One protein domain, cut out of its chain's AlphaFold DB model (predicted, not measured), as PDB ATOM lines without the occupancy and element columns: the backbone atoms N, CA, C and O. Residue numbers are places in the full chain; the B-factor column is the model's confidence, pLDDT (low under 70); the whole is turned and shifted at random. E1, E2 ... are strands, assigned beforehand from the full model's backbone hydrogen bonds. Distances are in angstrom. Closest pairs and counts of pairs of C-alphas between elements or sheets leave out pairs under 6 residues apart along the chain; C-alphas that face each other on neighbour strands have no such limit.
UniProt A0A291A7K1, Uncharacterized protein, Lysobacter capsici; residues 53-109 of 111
ATOM      1  N   ALA A  53     239.942 115.412 141.725       69.06
ATOM      2  CA  ALA A  53     239.456 115.670 140.390       69.06
ATOM      3  C   ALA A  53     238.513 116.863 140.475       69.06
ATOM      4  O   ALA A  53     237.356 116.729 140.885       69.06
ATOM      5  N   GLU A  54     239.056 118.033 140.153       79.50
ATOM      6  CA  GLU A  54     238.353 119.302 140.212       79.50
ATOM      7  C   GLU A  54     238.417 119.987 138.848       79.50
ATOM      8  O   GLU A  54     239.489 120.215 138.286       79.50
ATOM      9  N   GLY A  55     237.242 120.285 138.303       80.25
ATOM     10  CA  GLY A  55     237.052 120.940 137.017       80.25
ATOM     11  C   GLY A  55     236.581 122.376 137.206       80.25
ATOM     12  O   GLY A  55     235.818 122.673 138.130       80.25
ATOM     13  N   ARG A  56     237.013 123.275 136.317       83.81
ATOM     14  CA  ARG A  56     236.531 124.659 136.274       83.81
ATOM     15  C   ARG A  56     235.903 124.940 134.917       83.81
ATOM     16  O   ARG A  56     236.589 124.958 133.900       83.81
ATOM     17  N   LEU A  57     234.597 125.171 134.923       84.56
ATOM     18  CA  LEU A  57     233.808 125.590 133.772       84.56
ATOM     19  C   LEU A  57     233.627 127.112 133.842       84.56
ATOM     20  O   LEU A  57     233.231 127.638 134.879       84.56
ATOM     21  N   VAL A  58     233.893 127.826 132.749       82.44
ATOM     22  CA  VAL A  58     233.634 129.271 132.648       82.44
ATOM     23  C   VAL A  58     232.540 129.512 131.613       82.44
ATOM     24  O   VAL A  58     232.605 129.004 130.494       82.44
ATOM     25  N   CYS A  59     231.532 130.280 132.015       80.88
ATOM     26  CA  CYS A  59     230.304 130.548 131.279       80.88
ATOM     27  C   CYS A  59     230.037 132.053 131.268       80.88
ATOM     28  O   CYS A  59     229.382 132.568 132.176       80.88
ATOM     29  N   ASP A  60     230.568 132.757 130.264       79.94
ATOM     30  CA  ASP A  60     230.543 134.222 130.137       79.94
ATOM     31  C   ASP A  60     231.035 134.957 131.398       79.94
ATOM     32  O   ASP A  60     232.211 135.291 131.518       79.94
ATOM     33  N   LYS A  61     230.123 135.208 132.345       80.56
ATOM     34  CA  LYS A  61     230.333 135.975 133.585       80.56
ATOM     35  C   LYS A  61     230.282 135.118 134.854       80.56
ATOM     36  O   LYS A  61     230.448 135.655 135.942       80.56
ATOM     37  N   LYS A  62     230.006 133.818 134.731       81.25
ATOM     38  CA  LYS A  62     229.862 132.870 135.845       81.25
ATOM     39  C   LYS A  62     230.934 131.794 135.745       81.25
ATOM     40  O   LYS A  62     231.188 131.257 134.665       81.25
ATOM     41  N   SER A  63     231.569 131.490 136.868       84.94
ATOM     42  CA  SER A  63     232.520 130.384 136.982       84.94
ATOM     43  C   SER A  63     231.876 129.269 137.794       84.94
ATOM     44  O   SER A  63     231.228 129.534 138.798       84.94
ATOM     45  N   TYR A  64     232.039 128.026 137.362       86.69
ATOM     46  CA  TYR A  64     231.538 126.845 138.052       86.69
ATOM     47  C   TYR A  64     232.696 125.929 138.405       86.69
ATOM     48  O   TYR A  64     233.535 125.606 137.560       86.69
ATOM     49  N   ARG A  65     232.713 125.485 139.655       88.25
ATOM     50  CA  ARG A  65     233.695 124.555 140.195       88.25
ATOM     51  C   ARG A  65     233.017 123.216 140.432       88.25
ATOM     52  O   ARG A  65     232.103 123.116 141.253       88.25
ATOM     53  N   LEU A  66     233.464 122.208 139.698       88.50
ATOM     54  CA  LEU A  66     233.017 120.827 139.805       88.50
ATOM     55  C   LEU A  66     234.079 120.021 140.553       88.50
ATOM     56  O   LEU A  66     235.270 120.262 140.377       88.50
ATOM     57  N   SER A  67     233.663 119.073 141.384       87.56
ATOM     58  CA  SER A  67     234.567 118.211 142.145       87.56
ATOM     59  C   SER A  67     233.910 116.861 142.386       87.56
ATOM     60  O   SER A  67     232.741 116.812 142.763       87.56
ATOM     61  N   THR A  68     234.639 115.759 142.222       85.75
ATOM     62  CA  THR A  68     234.102 114.412 142.516       85.75
ATOM     63  C   THR A  68     234.050 114.102 144.016       85.75
ATOM     64  O   THR A  68     233.484 113.089 144.436       85.75
ATOM     65  N   GLY A  69     234.679 114.948 144.842       76.25
ATOM     66  CA  GLY A  69     234.738 114.819 146.300       76.25
ATOM     67  C   GLY A  69     235.511 113.603 146.826       76.25
ATOM     68  O   GLY A  69     235.582 113.428 148.041       76.25
ATOM     69  N   THR A  70     236.086 112.766 145.953       69.88
ATOM     70  CA  THR A  70     236.668 111.456 146.320       69.88
ATOM     71  C   THR A  70     238.134 111.251 145.932       69.88
ATOM     72  O   THR A  70     238.748 110.277 146.357       69.88
ATOM     73  N   GLY A  71     238.758 112.241 145.284       66.56
ATOM     74  CA  GLY A  71     240.219 112.328 145.208       66.56
ATOM     75  C   GLY A  71     240.874 111.612 144.024       66.56
ATOM     76  O   GLY A  71     242.073 111.798 143.842       66.56
ATOM     77  N   SER A  72     240.124 110.821 143.247       69.00
ATOM     78  CA  SER A  72     240.672 109.886 142.243       69.00
ATOM     79  C   SER A  72     239.868 109.846 140.932       69.00
ATOM     80  O   SER A  72     239.840 108.827 140.244       69.00
ATOM     81  N   GLY A  73     239.194 110.943 140.582       74.50
ATOM     82  CA  GLY A  73     238.337 111.021 139.399       74.50
ATOM     83  C   GLY A  73     238.993 111.606 138.149       74.50
ATOM     84  O   GLY A  73     240.164 111.986 138.129       74.50
ATOM     85  N   THR A  74     238.164 111.790 137.126       81.06
ATOM     86  CA  THR A  74     238.487 112.526 135.901       81.06
ATOM     87  C   THR A  74     237.499 113.677 135.743       81.06
ATOM     88  O   THR A  74     236.293 113.483 135.893       81.06
ATOM     89  N   CYS A  75     237.991 114.870 135.408       81.75
ATOM     90  CA  CYS A  75     237.158 116.029 135.087       81.75
ATOM     91  C   CYS A  75     237.416 116.490 133.654       81.75
ATOM     92  O   CYS A  75     238.544 116.827 133.296       81.75
ATOM     93  N   VAL A  76     236.356 116.550 132.854       82.25
ATOM     94  CA  VAL A  76     236.352 117.122 131.508       82.25
ATOM     95  C   VAL A  76     235.612 118.451 131.593       82.25
ATOM     96  O   VAL A  76     234.389 118.492 131.656       82.25
ATOM     97  N   SER A  77     236.355 119.555 131.651       75.44
ATOM     98  CA  SER A  77     235.798 120.914 131.663       75.44
ATOM     99  C   SER A  77     236.252 121.676 130.427       75.44
ATOM    100  O   SER A  77     237.442 121.708 130.122       75.44
ATOM    101  N   GLY A  78     235.304 122.286 129.719       65.81
ATOM    102  CA  GLY A  78     235.557 123.118 128.546       65.81
ATOM    103  C   GLY A  78     234.670 124.359 128.543       65.81
ATOM    104  O   GLY A  78     234.026 124.684 129.537       65.81
ATOM    105  N   VAL A  79     234.610 125.061 127.413       68.75
ATOM    106  CA  VAL A  79     233.655 126.163 127.228       68.75
ATOM    107  C   VAL A  79     232.274 125.565 126.940       68.75
ATOM    108  O   VAL A  79     232.131 124.761 126.023       68.75
ATOM    109  N   GLY A  80     231.253 125.933 127.719       71.31
ATOM    110  CA  GLY A  80     229.868 125.472 127.524       71.31
ATOM    111  C   GLY A  80     229.406 124.341 128.455       71.31
ATOM    112  O   GLY A  80     228.240 124.334 128.861       71.31
ATOM    113  N   ASN A  81     230.293 123.407 128.815       84.19
ATOM    114  CA  ASN A  81     229.978 122.207 129.601       84.19
ATOM    115  C   ASN A  81     231.179 121.759 130.458       84.19
ATOM    116  O   ASN A  81     232.332 121.872 130.030       84.19
ATOM    117  N   GLY A  82     230.902 121.220 131.642       87.06
ATOM    118  CA  GLY A  82     231.867 120.534 132.491       87.06
ATOM    119  C   GLY A  82     231.232 119.326 133.173       87.06
ATOM    120  O   GLY A  82     230.142 119.431 133.731       87.06
ATOM    121  N   ASP A  83     231.928 118.193 133.149       88.06
ATOM    122  CA  ASP A  83     231.536 116.949 133.812       88.06
ATOM    123  C   ASP A  83     232.733 116.369 134.582       88.06
ATOM    124  O   ASP A  83     233.880 116.459 134.139       88.06
ATOM    125  N   CYS A  84     232.475 115.801 135.753       87.00
ATOM    126  CA  CYS A  84     233.464 115.190 136.635       87.00
ATOM    127  C   CYS A  84     232.931 113.848 137.138       87.00
ATOM    128  O   CYS A  84     231.808 113.801 137.641       87.00
ATOM    129  N   GLN A  85     233.730 112.779 137.062       86.06
ATOM    130  CA  GLN A  85     233.340 111.423 137.484       86.06
ATOM    131  C   GLN A  85     234.466 110.703 138.237       86.06
ATOM    132  O   GLN A  85     235.630 110.790 137.859       86.06
ATOM    133  N   ASP A  86     234.114 109.976 139.299       82.69
ATOM    134  CA  ASP A  86     235.004 109.172 140.153       82.69
ATOM    135  C   ASP A  86     234.226 107.941 140.645       82.69
ATOM    136  O   ASP A  86     233.569 107.961 141.694       82.69
ATOM    137  N   GLY A  87     234.198 106.899 139.809       83.56
ATOM    138  CA  GLY A  87     233.441 105.669 140.049       83.56
ATOM    139  C   GLY A  87     231.941 105.920 140.247       83.56
ATOM    140  O   GLY A  87     231.199 106.109 139.289       83.56
ATOM    141  N   ALA A  88     231.498 105.902 141.506       83.56
ATOM    142  CA  ALA A  88     230.106 106.131 141.907       83.56
ATOM    143  C   ALA A  88     229.748 107.616 142.145       83.56
ATOM    144  O   ALA A  88     228.591 107.929 142.430       83.56
ATOM    145  N   ASN A  89     230.719 108.528 142.066       87.12
ATOM    146  CA  ASN A  89     230.536 109.953 142.343       87.12
ATOM    147  C   ASN A  89     230.606 110.749 141.041       87.12
ATOM    148  O   ASN A  89     231.488 110.507 140.218       87.12
ATOM    149  N   SER A  90     229.708 111.715 140.852       85.81
ATOM    150  CA  SER A  90     229.702 112.541 139.640       85.81
ATOM    151  C   SER A  90     229.136 113.939 139.864       85.81
ATOM    152  O   SER A  90     228.322 114.146 140.763       85.81
ATOM    153  N   SER A  91     229.544 114.895 139.031       88.75
ATOM    154  CA  SER A  91     229.044 116.273 139.027       88.75
ATOM    155  C   SER A  91     229.082 116.861 137.625       88.75
ATOM    156  O   SER A  91     230.126 116.817 136.981       88.75
ATOM    157  N   ALA A  92     227.974 117.471 137.200       87.56
ATOM    158  CA  ALA A  92     227.817 118.048 135.865       87.56
ATOM    159  C   ALA A  92     227.295 119.493 135.912       87.56
ATOM    160  O   ALA A  92     226.422 119.827 136.724       87.56
ATOM    161  N   ALA A  93     227.775 120.337 134.999       87.56
ATOM    162  CA  ALA A  93     227.359 121.726 134.836       87.56
ATOM    163  C   ALA A  93     227.369 122.151 133.362       87.56
ATOM    164  O   ALA A  93     228.255 121.778 132.601       87.56
ATOM    165  N   THR A  94     226.412 122.985 132.958       87.31
ATOM    166  CA  THR A  94     226.346 123.546 131.596       87.31
ATOM    167  C   THR A  94     226.036 125.032 131.649       87.31
ATOM    168  O   THR A  94     225.269 125.473 132.501       87.31
ATOM    169  N   CYS A  95     226.552 125.823 130.709       82.69
ATOM    170  CA  CYS A  95     226.370 127.281 130.742       82.69
ATOM    171  C   CYS A  95     224.915 127.754 130.606       82.69
ATOM    172  O   CYS A  95     224.616 128.897 130.932       82.69
ATOM    173  N   LYS A  96     224.002 126.882 130.161       81.38
ATOM    174  CA  LYS A  96     222.568 127.183 130.060       81.38
ATOM    175  C   LYS A  96     221.821 127.049 131.395       81.38
ATOM    176  O   LYS A  96     220.837 127.751 131.608       81.38
ATOM    177  N   ASN A  97     222.271 126.151 132.274       80.06
ATOM    178  CA  ASN A  97     221.554 125.760 133.496       80.06
ATOM    179  C   ASN A  97     222.398 125.879 134.781       80.06
ATOM    180  O   ASN A  97     221.867 125.675 135.868       80.06
ATOM    181  N   GLY A  98     223.692 126.188 134.674       82.38
ATOM    182  CA  GLY A  98     224.643 126.121 135.781       82.38
ATOM    183  C   GLY A  98     224.884 124.680 136.235       82.38
ATOM    184  O   GLY A  98     224.939 123.761 135.412       82.38
ATOM    185  N   CYS A  99     225.020 124.481 137.546       82.19
ATOM    186  CA  CYS A  99     225.123 123.157 138.157       82.19
ATOM    187  C   CYS A  99     223.842 122.342 137.926       82.19
ATOM    188  O   CYS A  99     222.782 122.676 138.449       82.19
ATOM    189  N   GLY A 100     223.947 121.262 137.148       73.25
ATOM    190  CA  GLY A 100     222.801 120.451 136.744       73.25
ATOM    191  C   GLY A 100     222.423 119.414 137.796       73.25
ATOM    192  O   GLY A 100     221.313 119.435 138.323       73.25
ATOM    193  N   LYS A 101     223.343 118.482 138.078       69.62
ATOM    194  CA  LYS A 101     223.184 117.407 139.074       69.62
ATOM    195  C   LYS A 101     224.542 117.040 139.673       69.62
ATOM    196  O   LYS A 101     225.580 117.205 139.034       69.62
ATOM    197  N   SER A 102     224.536 116.552 140.908       83.12
ATOM    198  CA  SER A 102     225.688 115.911 141.546       83.12
ATOM    199  C   SER A 102     225.223 114.663 142.290       83.12
ATOM    200  O   SER A 102     224.118 114.645 142.835       83.12
ATOM    201  N   THR A 103     226.052 113.624 142.277       81.75
ATOM    202  CA  THR A 103     225.730 112.273 142.741       81.75
ATOM    203  C   THR A 103     226.846 111.766 143.653       81.75
ATOM    204  O   THR A 103     228.030 111.993 143.389       81.75
ATOM    205  N   GLY A 104     226.478 111.069 144.731       84.69
ATOM    206  CA  GLY A 104     227.435 110.589 145.730       84.69
ATOM    207  C   GLY A 104     228.119 111.742 146.475       84.69
ATOM    208  O   GLY A 104     227.456 112.628 147.007       84.69
ATOM    209  N   LYS A 105     229.454 111.718 146.519       85.88
ATOM    210  CA  LYS A 105     230.325 112.770 147.074       85.88
ATOM    211  C   LYS A 105     230.594 113.926 146.101       85.88
ATOM    212  O   LYS A 105     231.261 114.881 146.497       85.88
ATOM    213  N   GLY A 106     230.101 113.847 144.863       88.06
ATOM    214  CA  GLY A 106     230.253 114.916 143.884       88.06
ATOM    215  C   GLY A 106     229.648 116.234 144.376       88.06
ATOM    216  O   GLY A 106     228.616 116.248 145.050       88.06
ATOM    217  N   SER A 107     230.273 117.353 144.025       88.31
ATOM    218  CA  SER A 107     229.717 118.688 144.221       88.31
ATOM    219  C   SER A 107     229.951 119.584 143.007       88.31
ATOM    220  O   SER A 107     230.981 119.518 142.333       88.31
ATOM    221  N   CYS A 108     228.986 120.460 142.752       86.50
ATOM    222  CA  CYS A 108     229.114 121.573 141.828       86.50
ATOM    223  C   CYS A 108     228.671 122.844 142.549       86.50
ATOM    224  O   CYS A 108     227.629 122.844 143.208       86.50
ATOM    225  N   ARG A 109     229.450 123.918 142.420       87.31
ATOM    226  CA  ARG A 109     229.096 125.252 142.921       87.31
ATOM    227  C   ARG A 109     229.476 126.329 141.914       87.31
ATOM    228  O   ARG A 109     230.437 126.162 141.169       87.31
TER     229      ARG A 109
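This is residues 53 to 109 of the 111 residues of an uncharacterized protein of Lysobacter capsici (UniProt A0A291A7K1). This is a small, elongated sandwich of two sheets face to face, with the strands of both running nearly in line along its length. The E3 to E6 sheet makes one layer and the smaller E1, E2, E7 sheet the other; E7 is a short strand at the end of the printed part. The printed part has 57 residues with no named helix and seven named strands, E1 to E7 in order along the chain, and its class is all strand. The sheet orders are E3, E4, E5, E6 and E1, E2, E7, both antiparallel. The whole is compact, with a radius of gyration of the C-alphas of 9.9 A, and spans 30 by 15 by 12 A.

E1, residues 54 to 59, begins at C-alpha 54 (238.353, 119.302, 140.212) and is 16.5 A long. E2, residues 62 to 67, is 16.6 A long. E3, residues 74 to 77, measures 9.8 A. E4, residues 81 to 86, measures 17.5 A, and E5, residues 89 to 94, measures 17.8 A. E6, residues 98 to 103, is 15.5 A long. E7, residues 107 to 109, is 6.7 A long and ends at C-alpha 109 (229.096, 125.252, 142.921).

E1 and E2 form a hairpin at 161 degrees, with N 57 and O 64 2.9 A apart, within hydrogen-bond range. E7 is antiparallel to E2, with N 67 and O 107 at 2.9 A. E3, E4, E5 and E6 form a meander, each strand the antiparallel neighbour of the one before. Within hydrogen-bond range there are N 76 and O 83 at 2.8 A for E3 and E4, N 84 and O 91 at 2.8 A for E4 and E5, and N 100 and O 92 at 2.9 A for E5 and E6. The sheets' facing parts are 8.1 A centre to centre, their planes 8 degrees apart and their strands at 10 degrees. The closest C-alphas of E1 and E4 are those of Leu 57 and Gly 82, 5.6 A apart; those of E6 and E7 are Cys 99 and Cys 108, 5.6 A. E3 and E6 are apart, and E1 and E6 only just, at 8.5 A.

The two C-alphas farthest apart, those of Lys 61 and Gly 87, are 31.1 A apart. The printed part has no cut. The chain changes sheet at the short link from E2 to E3 and at the tight link from E6 to E7; no link is long. The mean pLDDT of the printed part is 81.6, and it is under 70 at residue 53, residues 70 to 72, residues 78 to 79 and residue 101.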